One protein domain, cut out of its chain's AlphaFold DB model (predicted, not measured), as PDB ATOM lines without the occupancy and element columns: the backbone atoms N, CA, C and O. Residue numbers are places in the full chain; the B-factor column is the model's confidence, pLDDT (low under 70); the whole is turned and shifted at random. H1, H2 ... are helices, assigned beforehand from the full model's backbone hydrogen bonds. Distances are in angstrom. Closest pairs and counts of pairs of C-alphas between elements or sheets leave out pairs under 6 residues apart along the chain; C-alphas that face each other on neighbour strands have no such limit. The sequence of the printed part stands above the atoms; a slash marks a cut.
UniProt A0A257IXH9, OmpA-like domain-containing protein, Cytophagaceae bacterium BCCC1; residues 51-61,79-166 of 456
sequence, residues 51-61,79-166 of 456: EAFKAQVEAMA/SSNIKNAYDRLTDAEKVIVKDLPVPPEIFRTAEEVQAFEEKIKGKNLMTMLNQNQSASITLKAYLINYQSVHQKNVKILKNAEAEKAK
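This is residues 51 to 61 and 79 to 166 of the 456 residues of the protein "OmpA-like domain-containing protein" of Cytophagaceae bacterium BCCC1 (UniProt A0A257IXH9). One long helix, H6, is the spine of this domain, and shorter helices are set round it: H2 and H5 pack on its first half, H4 on its second half, and H3 lies near its beginning. H1 lies away from the other short helices, on another side of H6. The printed part has 99 residues with six named helices, H1 to H6 in chain order, and no named strand; the class is all helix. It is compact, with a radius of gyration of the C-alphas of 14.5 A, yet elongated, spanning 46 by 28 by 23 A.

H1, residues 51 to 61, begins at C-alpha 51 (123.845, 54.896, 25.690) and is 15.2 A long. H2 is residues 82 to 87, H3 residues 91 to 97. H4, residues 110 to 120, measures 15.4 A; H5 is residues 125 to 131. H6, residues 137 to 166, runs 43.2 A to C-alpha 166 (148.709, 36.182, 14.649).

H6 is the hub. H1 only just touches its residues 141 to 144, with 3 pairs of C-alphas within 8 A, closest Val 57 and Ala 141, 6.8 A. H2 touches residues 138 to 146 at a shallow tilt of 25 degrees, opposite ways; the closest C-alphas are Ala 85 and Tyr 142, 5.8 A. H3 is close to H6 but not clearly touching, with C-alphas Glu 93 and Leu 139 closest, 6.7 A. H4 touches residues 150 to 160 at a steep tilt of 42 degrees, closest C-alphas Ala 110 and Leu 157, 5.9 A. H5 and H6 form a hairpin, closest C-alphas Leu 129 and Lys 140, 6.5 A. Every O i to N i+4 pair is within hydrogen-bond range in H1, H2, H5 and H6; H3 has 2 of 3, H4 6 of 7.

The farthest C-alphas, Ala 92 and Lys 166, are 47.5 A apart. Residues 62 to 78 are not printed; C-alphas 61 and 79 are 12.3 A apart across the cut. The link from H3 to H4 is long, 12 residues. pLDDT is under 70 at residues 51 to 61, 79 to 81 and 133 to 134.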
ATOM      1  N   GLU A  51     124.586  56.048  26.218       66.38
ATOM      2  CA  GLU A  51     123.845  54.896  25.690       66.38
ATOM      3  C   GLU A  51     122.343  55.174  25.677       66.38
ATOM      4  O   GLU A  51     121.690  54.982  24.645       66.38
ATOM      5  N   ALA A  52     121.806  55.715  26.774       66.94
ATOM      6  CA  ALA A  52     120.401  56.106  26.846       66.94
ATOM      7  C   ALA A  52     120.057  57.192  25.813       66.94
ATOM      8  O   ALA A  52     119.027  57.112  25.139       66.94
ATOM      9  N   PHE A  53     120.933  58.185  25.628       64.00
ATOM     10  CA  PHE A  53     120.704  59.223  24.624       64.00
ATOM     11  C   PHE A  53     120.853  58.694  23.193       64.00
ATOM     12  O   PHE A  53     120.075  59.079  22.323       64.00
ATOM     13  N   LYS A  54     121.804  57.787  22.924       61.28
ATOM     14  CA  LYS A  54     121.911  57.124  21.616       61.28
ATOM     15  C   LYS A  54     120.617  56.383  21.274       61.28
ATOM     16  O   LYS A  54     120.089  56.581  20.183       61.28
ATOM     17  N   ALA A  55     120.062  55.627  22.222       68.56
ATOM     18  CA  ALA A  55     118.775  54.957  22.051       68.56
ATOM     19  C   ALA A  55     117.631  55.955  21.778       68.56
ATOM     20  O   ALA A  55     116.783  55.710  20.920       68.56
ATOM     21  N   GLN A  56     117.633  57.111  22.449       62.41
ATOM     22  CA  GLN A  56     116.658  58.179  22.212       62.41
ATOM     23  C   GLN A  56     116.781  58.784  20.804       62.41
ATOM     24  O   GLN A  56     115.772  58.953  20.121       62.41
ATOM     25  N   VAL A  57     118.000  59.077  20.340       55.91
ATOM     26  CA  VAL A  57     118.252  59.590  18.981       55.91
ATOM     27  C   VAL A  57     117.858  58.560  17.924       55.91
ATOM     28  O   VAL A  57     117.226  58.918  16.932       55.91
ATOM     29  N   GLU A  58     118.170  57.281  18.137       60.66
ATOM     30  CA  GLU A  58     117.759  56.193  17.244       60.66
ATOM     31  C   GLU A  58     116.232  56.058  17.179       60.66
ATOM     32  O   GLU A  58     115.676  55.910  16.089       60.66
ATOM     33  N   ALA A  59     115.539  56.180  18.314       65.94
ATOM     34  CA  ALA A  59     114.081  56.188  18.364       65.94
ATOM     35  C   ALA A  59     113.485  57.389  17.605       65.94
ATOM     36  O   ALA A  59     112.545  57.213  16.832       65.94
ATOM     37  N   MET A  60     114.059  58.588  17.754       53.59
ATOM     38  CA  MET A  60     113.615  59.790  17.034       53.59
ATOM     39  C   MET A  60     113.878  59.694  15.526       53.59
ATOM     40  O   MET A  60     113.002  60.026  14.734       53.59
ATOM     41  N   ALA A  61     115.037  59.173  15.113       49.84
ATOM     42  CA  ALA A  61     115.352  58.941  13.704       49.84
ATOM     43  C   ALA A  61     114.430  57.884  13.069       49.84
ATOM     44  O   ALA A  61     114.059  57.995  11.899       49.84
ATOM     45  N   SER A  79     124.255  54.424   6.937       40.34
ATOM     46  CA  SER A  79     125.245  55.408   7.363       40.34
ATOM     47  C   SER A  79     124.572  56.768   7.281       40.34
ATOM     48  O   SER A  79     124.454  57.370   6.215       40.34
ATOM     49  N   SER A  80     124.046  57.257   8.406       46.38
ATOM     50  CA  SER A  80     123.769  58.684   8.534       46.38
ATOM     51  C   SER A  80     125.122  59.388   8.471       46.38
ATOM     52  O   SER A  80     125.797  59.530   9.490       46.38
ATOM     53  N   ASN A  81     125.542  59.721   7.250       62.91
ATOM     54  CA  ASN A  81     126.846  60.282   6.944       62.91
ATOM     55  C   ASN A  81     127.115  61.448   7.908       62.91
ATOM     56  O   ASN A  81     126.315  62.383   7.979       62.91
ATOM     57  N   ILE A  82     128.200  61.381   8.685       72.31
ATOM     58  CA  ILE A  82     128.571  62.426   9.657       72.31
ATOM     59  C   ILE A  82     128.636  63.797   8.980       72.31
ATOM     60  O   ILE A  82     128.294  64.801   9.601       72.31
ATOM     61  N   LYS A  83     128.956  63.833   7.683       74.12
ATOM     62  CA  LYS A  83     128.846  65.020   6.836       74.12
ATOM     63  C   LYS A  83     127.426  65.601   6.797       74.12
ATOM     64  O   LYS A  83     127.242  66.776   7.080       74.12
ATOM     65  N   ASN A  84     126.411  64.774   6.551       74.69
ATOM     66  CA  ASN A  84     125.012  65.213   6.547       74.69
ATOM     67  C   ASN A  84     124.569  65.715   7.929       74.69
ATOM     68  O   ASN A  84     123.718  66.596   8.017       74.69
ATOM     69  N   ALA A  85     125.117  65.152   9.012       78.69
ATOM     70  CA  ALA A  85     124.867  65.642  10.366       78.69
ATOM     71  C   ALA A  85     125.575  66.985  10.629       78.69
ATOM     72  O   ALA A  85     124.975  67.871  11.229       78.69
ATOM     73  N   TYR A  86     126.807  67.156  10.136       84.75
ATOM     74  CA  TYR A  86     127.562  68.410  10.205       84.75
ATOM     75  C   TYR A  86     126.857  69.552   9.463       84.75
ATOM     76  O   TYR A  86     126.748  70.662   9.980       84.75
ATOM     77  N   ASP A  87     126.321  69.277   8.273       85.25
ATOM     78  CA  ASP A  87     125.644  70.280   7.442       85.25
ATOM     79  C   ASP A  87     124.364  70.824   8.097       85.25
ATOM     80  O   ASP A  87     123.963  71.957   7.827       85.25
ATOM     81  N   ARG A  88     123.753  70.046   9.002       85.38
ATOM     82  CA  ARG A  88     122.575  70.439   9.792       85.38
ATOM     83  C   ARG A  88     122.911  71.287  11.025       85.38
ATOM     84  O   ARG A  88     121.985  71.779  11.667       85.38
ATOM     85  N   LEU A  89     124.188  71.439  11.382       87.06
ATOM     86  CA  LEU A  89     124.607  72.280  12.507       87.06
ATOM     87  C   LEU A  89     124.439  73.764  12.167       87.06
ATOM     88  O   LEU A  89     124.713  74.199  11.044       87.06
ATOM     89  N   THR A  90     124.051  74.559  13.162       89.38
ATOM     90  CA  THR A  90     124.084  76.023  13.055       89.38
ATOM     91  C   THR A  90     125.526  76.536  12.984       89.38
ATOM     92  O   THR A  90     126.461  75.847  13.391       89.38
ATOM     93  N   ASP A  91     125.738  77.768  12.516       90.38
ATOM     94  CA  ASP A  91     127.091  78.337  12.421       90.38
ATOM     95  C   ASP A  91     127.787  78.433  13.789       90.38
ATOM     96  O   ASP A  91     128.979  78.149  13.898       90.38
ATOM     97  N   ALA A  92     127.039  78.736  14.856       87.31
ATOM     98  CA  ALA A  92     127.557  78.736  16.224       87.31
ATOM     99  C   ALA A  92     127.998  77.334  16.682       87.31
ATOM    100  O   ALA A  92     129.012  77.187  17.361       87.31
ATOM    101  N   GLU A  93     127.277  76.287  16.281       88.44
ATOM    102  CA  GLU A  93     127.624  74.902  16.612       88.44
ATOM    103  C   GLU A  93     128.792  74.383  15.778       88.44
ATOM    104  O   GLU A  93     129.645  73.668  16.304       88.44
ATOM    105  N   LYS A  94     128.902  74.800  14.513       89.62
ATOM    106  CA  LYS A  94     130.080  74.521  13.682       89.62
ATOM    107  C   LYS A  94     131.350  75.089  14.309       89.62
ATOM    108  O   LYS A  94     132.385  74.441  14.234       89.62
ATOM    109  N   VAL A  95     131.279  76.233  14.998       88.31
ATOM    110  CA  VAL A  95     132.420  76.778  15.760       88.31
ATOM    111  C   VAL A  95     132.843  75.851  16.904       88.31
ATOM    112  O   VAL A  95     134.041  75.731  17.156       88.31
ATOM    113  N   ILE A  96     131.904  75.160  17.562       86.38
ATOM    114  CA  ILE A  96     132.205  74.209  18.648       86.38
ATOM    115  C   ILE A  96     132.983  73.004  18.109       86.38
ATOM    116  O   ILE A  96     133.910  72.527  18.758       86.38
ATOM    117  N   VAL A  97     132.627  72.518  16.919       88.06
ATOM    118  CA  VAL A  97     133.219  71.311  16.314       88.06
ATOM    119  C   VAL A  97     134.242  71.604  15.220       88.06
ATOM    120  O   VAL A  97     134.692  70.673  14.561       88.06
ATOM    121  N   LYS A  98     134.637  72.867  15.028       87.50
ATOM    122  CA  LYS A  98     135.498  73.317  13.917       87.50
ATOM    123  C   LYS A  98     136.829  72.574  13.834       87.50
ATOM    124  O   LYS A  98     137.393  72.419  12.758       87.50
ATOM    125  N   ASP A  99     137.327  72.129  14.984       86.81
ATOM    126  CA  ASP A  99     138.605  71.446  15.080       86.81
ATOM    127  C   ASP A  99     138.450  69.941  14.816       86.81
ATOM    128  O   ASP A  99     139.451  69.255  14.650       86.81
ATOM    129  N   LEU A 100     137.235  69.386  14.746       88.94
ATOM    130  CA  LEU A 100     137.022  67.973  14.431       88.94
ATOM    131  C   LEU A 100     137.118  67.740  12.912       88.94
ATOM    132  O   LEU A 100     136.297  68.270  12.163       88.94
ATOM    133  N   PRO A 101     138.077  66.927  12.425       89.81
ATOM    134  CA  PRO A 101     138.126  66.550  11.019       89.81
ATOM    135  C   PRO A 101     136.888  65.732  10.645       89.81
ATOM    136  O   PRO A 101     136.427  64.897  11.425       89.81
ATOM    137  N   VAL A 102     136.380  65.938   9.430       84.38
ATOM    138  CA  VAL A 102     135.285  65.132   8.879       84.38
ATOM    139  C   VAL A 102     135.813  63.720   8.583       84.38
ATOM    140  O   VAL A 102     136.811  63.604   7.865       84.38
ATOM    141  N   PRO A 103     135.195  62.653   9.123       86.00
ATOM    142  CA  PRO A 103     135.565  61.283   8.782       86.00
ATOM    143  C   PRO A 103     135.377  61.012   7.284       86.00
ATOM    144  O   PRO A 103     134.410  61.513   6.701       86.00
ATOM    145  N   PRO A 104     136.263  60.223   6.650       85.62
ATOM    146  CA  PRO A 104     136.013  59.731   5.304       85.62
ATOM    147  C   PRO A 104     134.755  58.853   5.283       85.62
ATOM    148  O   PRO A 104     134.340  58.299   6.301       85.62
ATOM    149  N   GLU A 105     134.150  58.726   4.104       80.25
ATOM    150  CA  GLU A 105     132.962  57.887   3.914       80.25
ATOM    151  C   GLU A 105     133.266  56.404   4.165       80.25
ATOM    152  O   GLU A 105     132.452  55.694   4.753       80.25
ATOM    153  N   ILE A 106     134.461  55.962   3.764       84.62
ATOM    154  CA  ILE A 106     134.951  54.596   3.927       84.62
ATOM    155  C   ILE A 106     136.409  54.663   4.385       84.62
ATOM    156  O   ILE A 106     137.203  55.415   3.822       84.62
ATOM    157  N   PHE A 107     136.746  53.862   5.395       90.94
ATOM    158  CA  PHE A 107     138.125  53.489   5.696       90.94
ATOM    159  C   PHE A 107     138.411  52.149   5.029       90.94
ATOM    160  O   PHE A 107     137.659  51.194   5.230       90.94
ATOM    161  N   ARG A 108     139.483  52.079   4.246       92.12
ATOM    162  CA  ARG A 108     139.917  50.876   3.533       92.12
ATOM    163  C   ARG A 108     141.039  50.151   4.249       92.12
ATOM    164  O   ARG A 108     141.198  48.950   4.053       92.12
ATOM    165  N   THR A 109     141.805  50.857   5.079       95.81
ATOM    166  CA  THR A 109     142.911  50.256   5.827       95.81
ATOM    167  C   THR A 109     142.971  50.732   7.274       95.81
ATOM    168  O   THR A 109     142.464  51.802   7.630       95.81
ATOM    169  N   ALA A 110     143.620  49.940   8.128       96.31
ATOM    170  CA  ALA A 110     143.896  50.319   9.510       96.31
ATOM    171  C   ALA A 110     144.817  51.550   9.597       96.31
ATOM    172  O   ALA A 110     144.685  52.354  10.517       96.31
ATOM    173  N   GLU A 111     145.706  51.754   8.626       95.00
ATOM    174  CA  GLU A 111     146.596  52.918   8.570       95.00
ATOM    175  C   GLU A 111     145.823  54.208   8.256       95.00
ATOM    176  O   GLU A 111     146.114  55.256   8.834       95.00
ATOM    177  N   GLU A 112     144.796  54.153   7.399       95.50
ATOM    178  CA  GLU A 112     143.886  55.289   7.183       95.50
ATOM    179  C   GLU A 112     143.119  55.640   8.462       95.50
ATOM    180  O   GLU A 112     142.985  56.819   8.807       95.50
ATOM    181  N   VAL A 113     142.663  54.615   9.192       96.19
ATOM    182  CA  VAL A 113     142.038  54.779  10.510       96.19
ATOM    183  C   VAL A 113     143.019  55.433  11.479       96.19
ATOM    184  O   VAL A 113     142.684  56.435  12.105       96.19
ATOM    185  N   GLN A 114     144.253  54.935  11.568       96.19
ATOM    186  CA  GLN A 114     145.284  55.478  12.452       96.19
ATOM    187  C   GLN A 114     145.595  56.944  12.128       96.19
ATOM    188  O   GLN A 114     145.646  57.786  13.026       96.19
ATOM    189  N   ALA A 115     145.758  57.275  10.845       95.88
ATOM    190  CA  ALA A 115     146.022  58.637  10.395       95.88
ATOM    191  C   ALA A 115     144.860  59.594  10.709       95.88
ATOM    192  O   ALA A 115     145.084  60.781  10.961       95.88
ATOM    193  N   PHE A 116     143.619  59.104  10.690       95.12
ATOM    194  CA  PHE A 116     142.461  59.872  11.138       95.12
ATOM    195  C   PHE A 116     142.446  60.047  12.662       95.12
ATOM    196  O   PHE A 116     142.254  61.164  13.143       95.12
ATOM    197  N   GLU A 117     142.719  58.981  13.414       93.81
ATOM    198  CA  GLU A 117     142.755  58.992  14.879       93.81
ATOM    199  C   GLU A 117     143.817  59.956  15.437       93.81
ATOM    200  O   GLU A 117     143.552  60.725  16.365       93.81
ATOM    201  N   GLU A 118     144.994  60.030  14.815       94.31
ATOM    202  CA  GLU A 118     146.027  61.002  15.199       94.31
ATOM    203  C   GLU A 118     145.569  62.461  15.010       94.31
ATOM    204  O   GLU A 118     145.952  63.332  15.792       94.31
ATOM    205  N   LYS A 119     144.675  62.753  14.049       91.38
ATOM    206  CA  LYS A 119     144.102  64.104  13.874       91.38
ATOM    207  C   LYS A 119     143.096  64.471  14.964       91.38
ATOM    208  O   LYS A 119     142.817  65.661  15.143       91.38
ATOM    209  N   ILE A 120     142.521  63.494  15.666       88.88
ATOM    210  CA  ILE A 120     141.557  63.728  16.755       88.88
ATOM    211  C   ILE A 120     142.173  63.582  18.145       88.88
ATOM    212  O   ILE A 120     141.536  63.911  19.144       88.88
ATOM    213  N   LYS A 121     143.427  63.147  18.223       85.56
ATOM    214  CA  LYS A 121     144.166  62.981  19.468       85.56
ATOM    215  C   LYS A 121     144.150  64.253  20.315       85.56
ATOM    216  O   LYS A 121     144.412  65.354  19.838       85.56
ATOM    217  N   GLY A 122     143.812  64.091  21.593       79.75
ATOM    218  CA  GLY A 122     143.669  65.200  22.542       79.75
ATOM    219  C   GLY A 122     142.336  65.956  22.461       79.75
ATOM    220  O   GLY A 122     142.054  66.759  23.350       79.75
ATOM    221  N   LYS A 123     141.477  65.683  21.470       82.06
ATOM    222  CA  LYS A 123     140.121  66.244  21.394       82.06
ATOM    223  C   LYS A 123     139.185  65.357  22.206       82.06
ATOM    224  O   LYS A 123     138.774  64.289  21.766       82.06
ATOM    225  N   ASN A 124     138.882  65.767  23.436       77.00
ATOM    226  CA  ASN A 124     138.018  64.981  24.312       77.00
ATOM    227  C   ASN A 124     136.540  65.198  23.942       77.00
ATOM    228  O   ASN A 124     135.886  66.117  24.438       77.00
ATOM    229  N   LEU A 125     136.030  64.329  23.068       75.50
ATOM    230  CA  LEU A 125     134.644  64.331  22.586       75.50
ATOM    231  C   LEU A 125     133.627  64.258  23.733       75.50
ATOM    232  O   LEU A 125     132.615  64.956  23.703       75.50
ATOM    233  N   MET A 126     133.921  63.480  24.780       71.06
ATOM    234  CA  MET A 126     133.063  63.382  25.965       71.06
ATOM    235  C   MET A 126     133.046  64.684  26.766       71.06
ATOM    236  O   MET A 126     131.996  65.087  27.259       71.06
ATOM    237  N   THR A 127     134.173  65.391  26.854       77.75
ATOM    238  CA  THR A 127     134.215  66.737  27.440       77.75
ATOM    239  C   THR A 127     133.403  67.724  26.606       77.75
ATOM    240  O   THR A 127     132.608  68.463  27.179       77.75
ATOM    241  N   MET A 128     133.532  67.703  25.275       77.81
ATOM    242  CA  MET A 128     132.725  68.555  24.389       77.81
ATOM    243  C   MET A 128     131.227  68.279  24.567       77.81
ATOM    244  O   MET A 128     130.439  69.215  24.639       77.81
ATOM    245  N   LEU A 129     130.832  67.013  24.703       72.88
ATOM    246  CA  LEU A 129     129.444  66.612  24.934       72.88
ATOM    247  C   LEU A 129     128.928  67.080  26.307       72.88
ATOM    248  O   LEU A 129     127.840  67.646  26.402       72.88
ATOM    249  N   ASN A 130     129.736  66.915  27.357       74.38
ATOM    250  CA  ASN A 130     129.387  67.305  28.726       74.38
ATOM    251  C   ASN A 130     129.346  68.827  28.931       74.38
ATOM    252  O   ASN A 130     128.491  69.325  29.659       74.38
ATOM    253  N   GLN A 131     130.234  69.582  28.284       79.81
ATOM    254  CA  GLN A 131     130.242  71.050  28.347       79.81
ATOM    255  C   GLN A 131     129.067  71.678  27.587       79.81
ATOM    256  O   GLN A 131     128.693  72.814  27.858       79.81
ATOM    257  N   ASN A 132     128.457  70.925  26.671       73.94
ATOM    258  CA  ASN A 132     127.363  71.373  25.816       73.94
ATOM    259  C   ASN A 132     126.040  70.656  26.151       73.94
ATOM    260  O   ASN A 132     125.224  70.373  25.273       73.94
ATOM    261  N   GLN A 133     125.783  70.383  27.436       65.69
ATOM    262  CA  GLN A 133     124.552  69.723  27.898       65.69
ATOM    263  C   GLN A 133     123.263  70.477  27.530       65.69
ATOM    264  O   GLN A 133     122.229  69.838  27.338       65.69
ATOM    265  N   SER A 134     123.310  71.801  27.355       67.69
ATOM    266  CA  SER A 134     122.173  72.616  26.890       67.69
ATOM    267  C   SER A 134     122.128  72.809  25.369       67.69
ATOM    268  O   SER A 134     121.251  73.513  24.876       67.69
ATOM    269  N   ALA A 135     123.066  72.225  24.617       74.25
ATOM    270  CA  ALA A 135     123.110  72.379  23.167       74.25
ATOM    271  C   ALA A 135     121.986  71.615  22.458       74.25
ATOM    272  O   ALA A 135     121.315  70.758  23.053       74.25
ATOM    273  N   SER A 136     121.796  71.935  21.174       81.94
ATOM    274  CA  SER A 136     120.746  71.332  20.363       81.94
ATOM    275  C   SER A 136     120.881  69.810  20.291       81.94
ATOM    276  O   SER A 136     121.961  69.227  20.440       81.94
ATOM    277  N   ILE A 137     119.752  69.159  20.016       81.12
ATOM    278  CA  ILE A 137     119.702  67.720  19.743       81.12
ATOM    279  C   ILE A 137     120.632  67.372  18.568       81.12
ATOM    280  O   ILE A 137     121.304  66.345  18.617       81.12
ATOM    281  N   THR A 138     120.744  68.251  17.566       82.75
ATOM    282  CA  THR A 138     121.606  68.069  16.391       82.75
ATOM    283  C   THR A 138     123.087  68.020  16.761       82.75
ATOM    284  O   THR A 138     123.781  67.095  16.337       82.75
ATOM    285  N   LEU A 139     123.579  68.950  17.592       84.56
ATOM    286  CA  LEU A 139     124.980  68.938  18.033       84.56
ATOM    287  C   LEU A 139     125.296  67.694  18.867       84.56
ATOM    288  O   LEU A 139     126.327  67.051  18.659       84.56
ATOM    289  N   LYS A 140     124.402  67.321  19.787       81.94
ATOM    290  CA  LYS A 140     124.575  66.112  20.606       81.94
ATOM    291  C   LYS A 140     124.604  64.852  19.744       81.94
ATOM    292  O   LYS A 140     125.490  64.021  19.921       81.94
ATOM    293  N   ALA A 141     123.690  64.733  18.780       80.88
ATOM    294  CA  ALA A 141     123.667  63.620  17.835       80.88
ATOM    295  C   ALA A 141     124.947  63.563  16.985       80.88
ATOM    296  O   ALA A 141     125.514  62.486  16.808       80.88
ATOM    297  N   TYR A 142     125.445  64.711  16.513       86.06
ATOM    298  CA  TYR A 142     126.714  64.791  15.788       86.06
ATOM    299  C   TYR A 142     127.886  64.266  16.629       86.06
ATOM    300  O   TYR A 142     128.606  63.374  16.183       86.06
ATOM    301  N   LEU A 143     128.046  64.763  17.859       85.88
ATOM    302  CA  LEU A 143     129.132  64.353  18.758       85.88
ATOM    303  C   LEU A 143     129.052  62.867  19.140       85.88
ATOM    304  O   LEU A 143     130.084  62.207  19.238       85.88
ATOM    305  N   ILE A 144     127.848  62.314  19.303       82.31
ATOM    306  CA  ILE A 144     127.647  60.887  19.604       82.31
ATOM    307  C   ILE A 144     127.972  60.005  18.404       82.31
ATOM    308  O   ILE A 144     128.651  58.990  18.560       82.31
ATOM    309  N   ASN A 145     127.550  60.399  17.202       83.50
ATOM    310  CA  ASN A 145     127.932  59.695  15.979       83.50
ATOM    311  C   ASN A 145     129.454  59.716  15.797       83.50
ATOM    312  O   ASN A 145     130.054  58.690  15.479       83.50
ATOM    313  N   TYR A 146     130.087  60.856  16.078       87.75
ATOM    314  CA  TYR A 146     131.540  60.993  16.043       87.75
ATOM    315  C   TYR A 146     132.230  60.082  17.070       87.75
ATOM    316  O   TYR A 146     133.173  59.368  16.731       87.75
ATOM    317  N   GLN A 147     131.726  60.037  18.308       85.25
ATOM    318  CA  GLN A 147     132.220  59.135  19.352       85.25
ATOM    319  C   GLN A 147     132.073  57.659  18.948       85.25
ATOM    320  O   GLN A 147     132.972  56.860  19.205       85.25
ATOM    321  N   SER A 148     130.976  57.295  18.282       85.25
ATOM    322  CA  SER A 148     130.771  55.939  17.765       85.25
ATOM    323  C   SER A 148     131.786  55.577  16.678       85.25
ATOM    324  O   SER A 148     132.236  54.431  16.633       85.25
ATOM    325  N   VAL A 149     132.166  56.528  15.814       87.56
ATOM    326  CA  VAL A 149     133.240  56.323  14.828       87.56
ATOM    327  C   VAL A 149     134.579  56.128  15.524       87.56
ATOM    328  O   VAL A 149     135.252  55.143  15.239       87.56
ATOM    329  N   HIS A 150     134.918  56.975  16.497       88.94
ATOM    330  CA  HIS A 150     136.139  56.818  17.291       88.94
ATOM    331  C   HIS A 150     136.213  55.440  17.978       88.94
ATOM    332  O   HIS A 150     137.219  54.740  17.881       88.94
ATOM    333  N   GLN A 151     135.128  54.978  18.608       88.62
ATOM    334  CA  GLN A 151     135.076  53.646  19.229       88.62
ATOM    335  C   GLN A 151     135.267  52.510  18.213       88.62
ATOM    336  O   GLN A 151     135.985  51.545  18.495       88.62
ATOM    337  N   LYS A 152     134.651  52.617  17.027       91.00
ATOM    338  CA  LYS A 152     134.842  51.648  15.938       91.00
ATOM    339  C   LYS A 152     136.298  51.641  15.467       91.00
ATOM    340  O   LYS A 152     136.880  50.569  15.339       91.00
ATOM    341  N   ASN A 153     136.891  52.815  15.282       93.38
ATOM    342  CA  ASN A 153     138.280  52.985  14.868       93.38
ATOM    343  C   ASN A 153     139.256  52.362  15.872       93.38
ATOM    344  O   ASN A 153     140.114  51.575  15.484       93.38
ATOM    345  N   VAL A 154     139.074  52.615  17.172       92.00
ATOM    346  CA  VAL A 154     139.882  51.990  18.234       92.00
ATOM    347  C   VAL A 154     139.783  50.460  18.188       92.00
ATOM    348  O   VAL A 154     140.796  49.774  18.334       92.00
ATOM    349  N   LYS A 155     138.584  49.907  17.947       94.88
ATOM    350  CA  LYS A 155     138.398  48.456  17.781       94.88
ATOM    351  C   LYS A 155     139.128  47.930  16.541       94.88
ATOM    352  O   LYS A 155     139.789  46.900  16.643       94.88
ATOM    353  N   ILE A 156     139.033  48.632  15.409       95.38
ATOM    354  CA  ILE A 156     139.734  48.274  14.165       95.38
ATOM    355  C   ILE A 156     141.243  48.218  14.406       95.38
ATOM    356  O   ILE A 156     141.852  47.197  14.122       95.38
ATOM    357  N   LEU A 157     141.832  49.263  14.994       96.56
ATOM    358  CA  LEU A 157     143.276  49.320  15.251       96.56
ATOM    359  C   LEU A 157     143.747  48.190  16.170       96.56
ATOM    360  O   LEU A 157     144.757  47.544  15.900       96.56
ATOM    361  N   LYS A 158     142.990  47.903  17.236       96.88
ATOM    362  CA  LYS A 158     143.296  46.789  18.142       96.88
ATOM    363  C   LYS A 158     143.262  45.439  17.420       96.88
ATOM    364  O   LYS A 158     144.133  44.605  17.649       96.88
ATOM    365  N   ASN A 159     142.241  45.211  16.600       96.56
ATOM    366  CA  ASN A 159     142.083  43.951  15.884       96.56
ATOM    367  C   ASN A 159     143.120  43.808  14.759       96.56
ATOM    368  O   ASN A 159     143.635  42.715  14.564       96.56
ATOM    369  N   ALA A 160     143.492  44.900  14.087       96.75
ATOM    370  CA  ALA A 160     144.539  44.899  13.067       96.75
ATOM    371  C   ALA A 160     145.891  44.453  13.644       96.75
ATOM    372  O   ALA A 160     146.556  43.585  13.079       96.75
ATOM    373  N   GLU A 161     146.260  44.964  14.823       96.06
ATOM    374  CA  GLU A 161     147.458  44.492  15.530       96.06
ATOM    375  C   GLU A 161     147.353  43.021  15.949       96.06
ATOM    376  O   GLU A 161     148.351  42.301  15.947       96.06
ATOM    377  N   ALA A 162     146.152  42.543  16.286       96.50
ATOM    378  CA  ALA A 162     145.941  41.138  16.615       96.50
ATOM    379  C   ALA A 162     146.136  40.220  15.394       96.50
ATOM    380  O   ALA A 162     146.816  39.201  15.533       96.50
ATOM    381  N   GLU A 163     145.612  40.590  14.220       95.38
ATOM    382  CA  GLU A 163     145.787  39.829  12.971       95.38
ATOM    383  C   GLU A 163     147.247  39.804  12.524       95.38
ATOM    384  O   GLU A 163     147.808  38.742  12.246       95.38
ATOM    385  N   LYS A 164     147.921  40.953  12.575       95.06
ATOM    386  CA  LYS A 164     149.361  41.035  12.327       95.06
ATOM    387  C   LYS A 164     150.161  40.150  13.286       95.06
ATOM    388  O   LYS A 164     151.010  39.371  12.852       95.06
ATOM    389  N   ALA A 165     149.887  40.236  14.587       94.81
ATOM    390  CA  ALA A 165     150.577  39.430  15.591       94.81
ATOM    391  C   ALA A 165     150.273  37.929  15.456       94.81
ATOM    392  O   ALA A 165     151.116  37.100  15.803       94.81
ATOM    393  N   LYS A 166     149.076  37.563  14.983       95.56
ATOM    394  CA  LYS A 166     148.709  36.182  14.649       95.56
ATOM    395  C   LYS A 166     149.552  35.686  13.477       95.56
ATOM    396  O   LYS A 166     150.282  34.713  13.663       95.56
TER     397      LYS A 166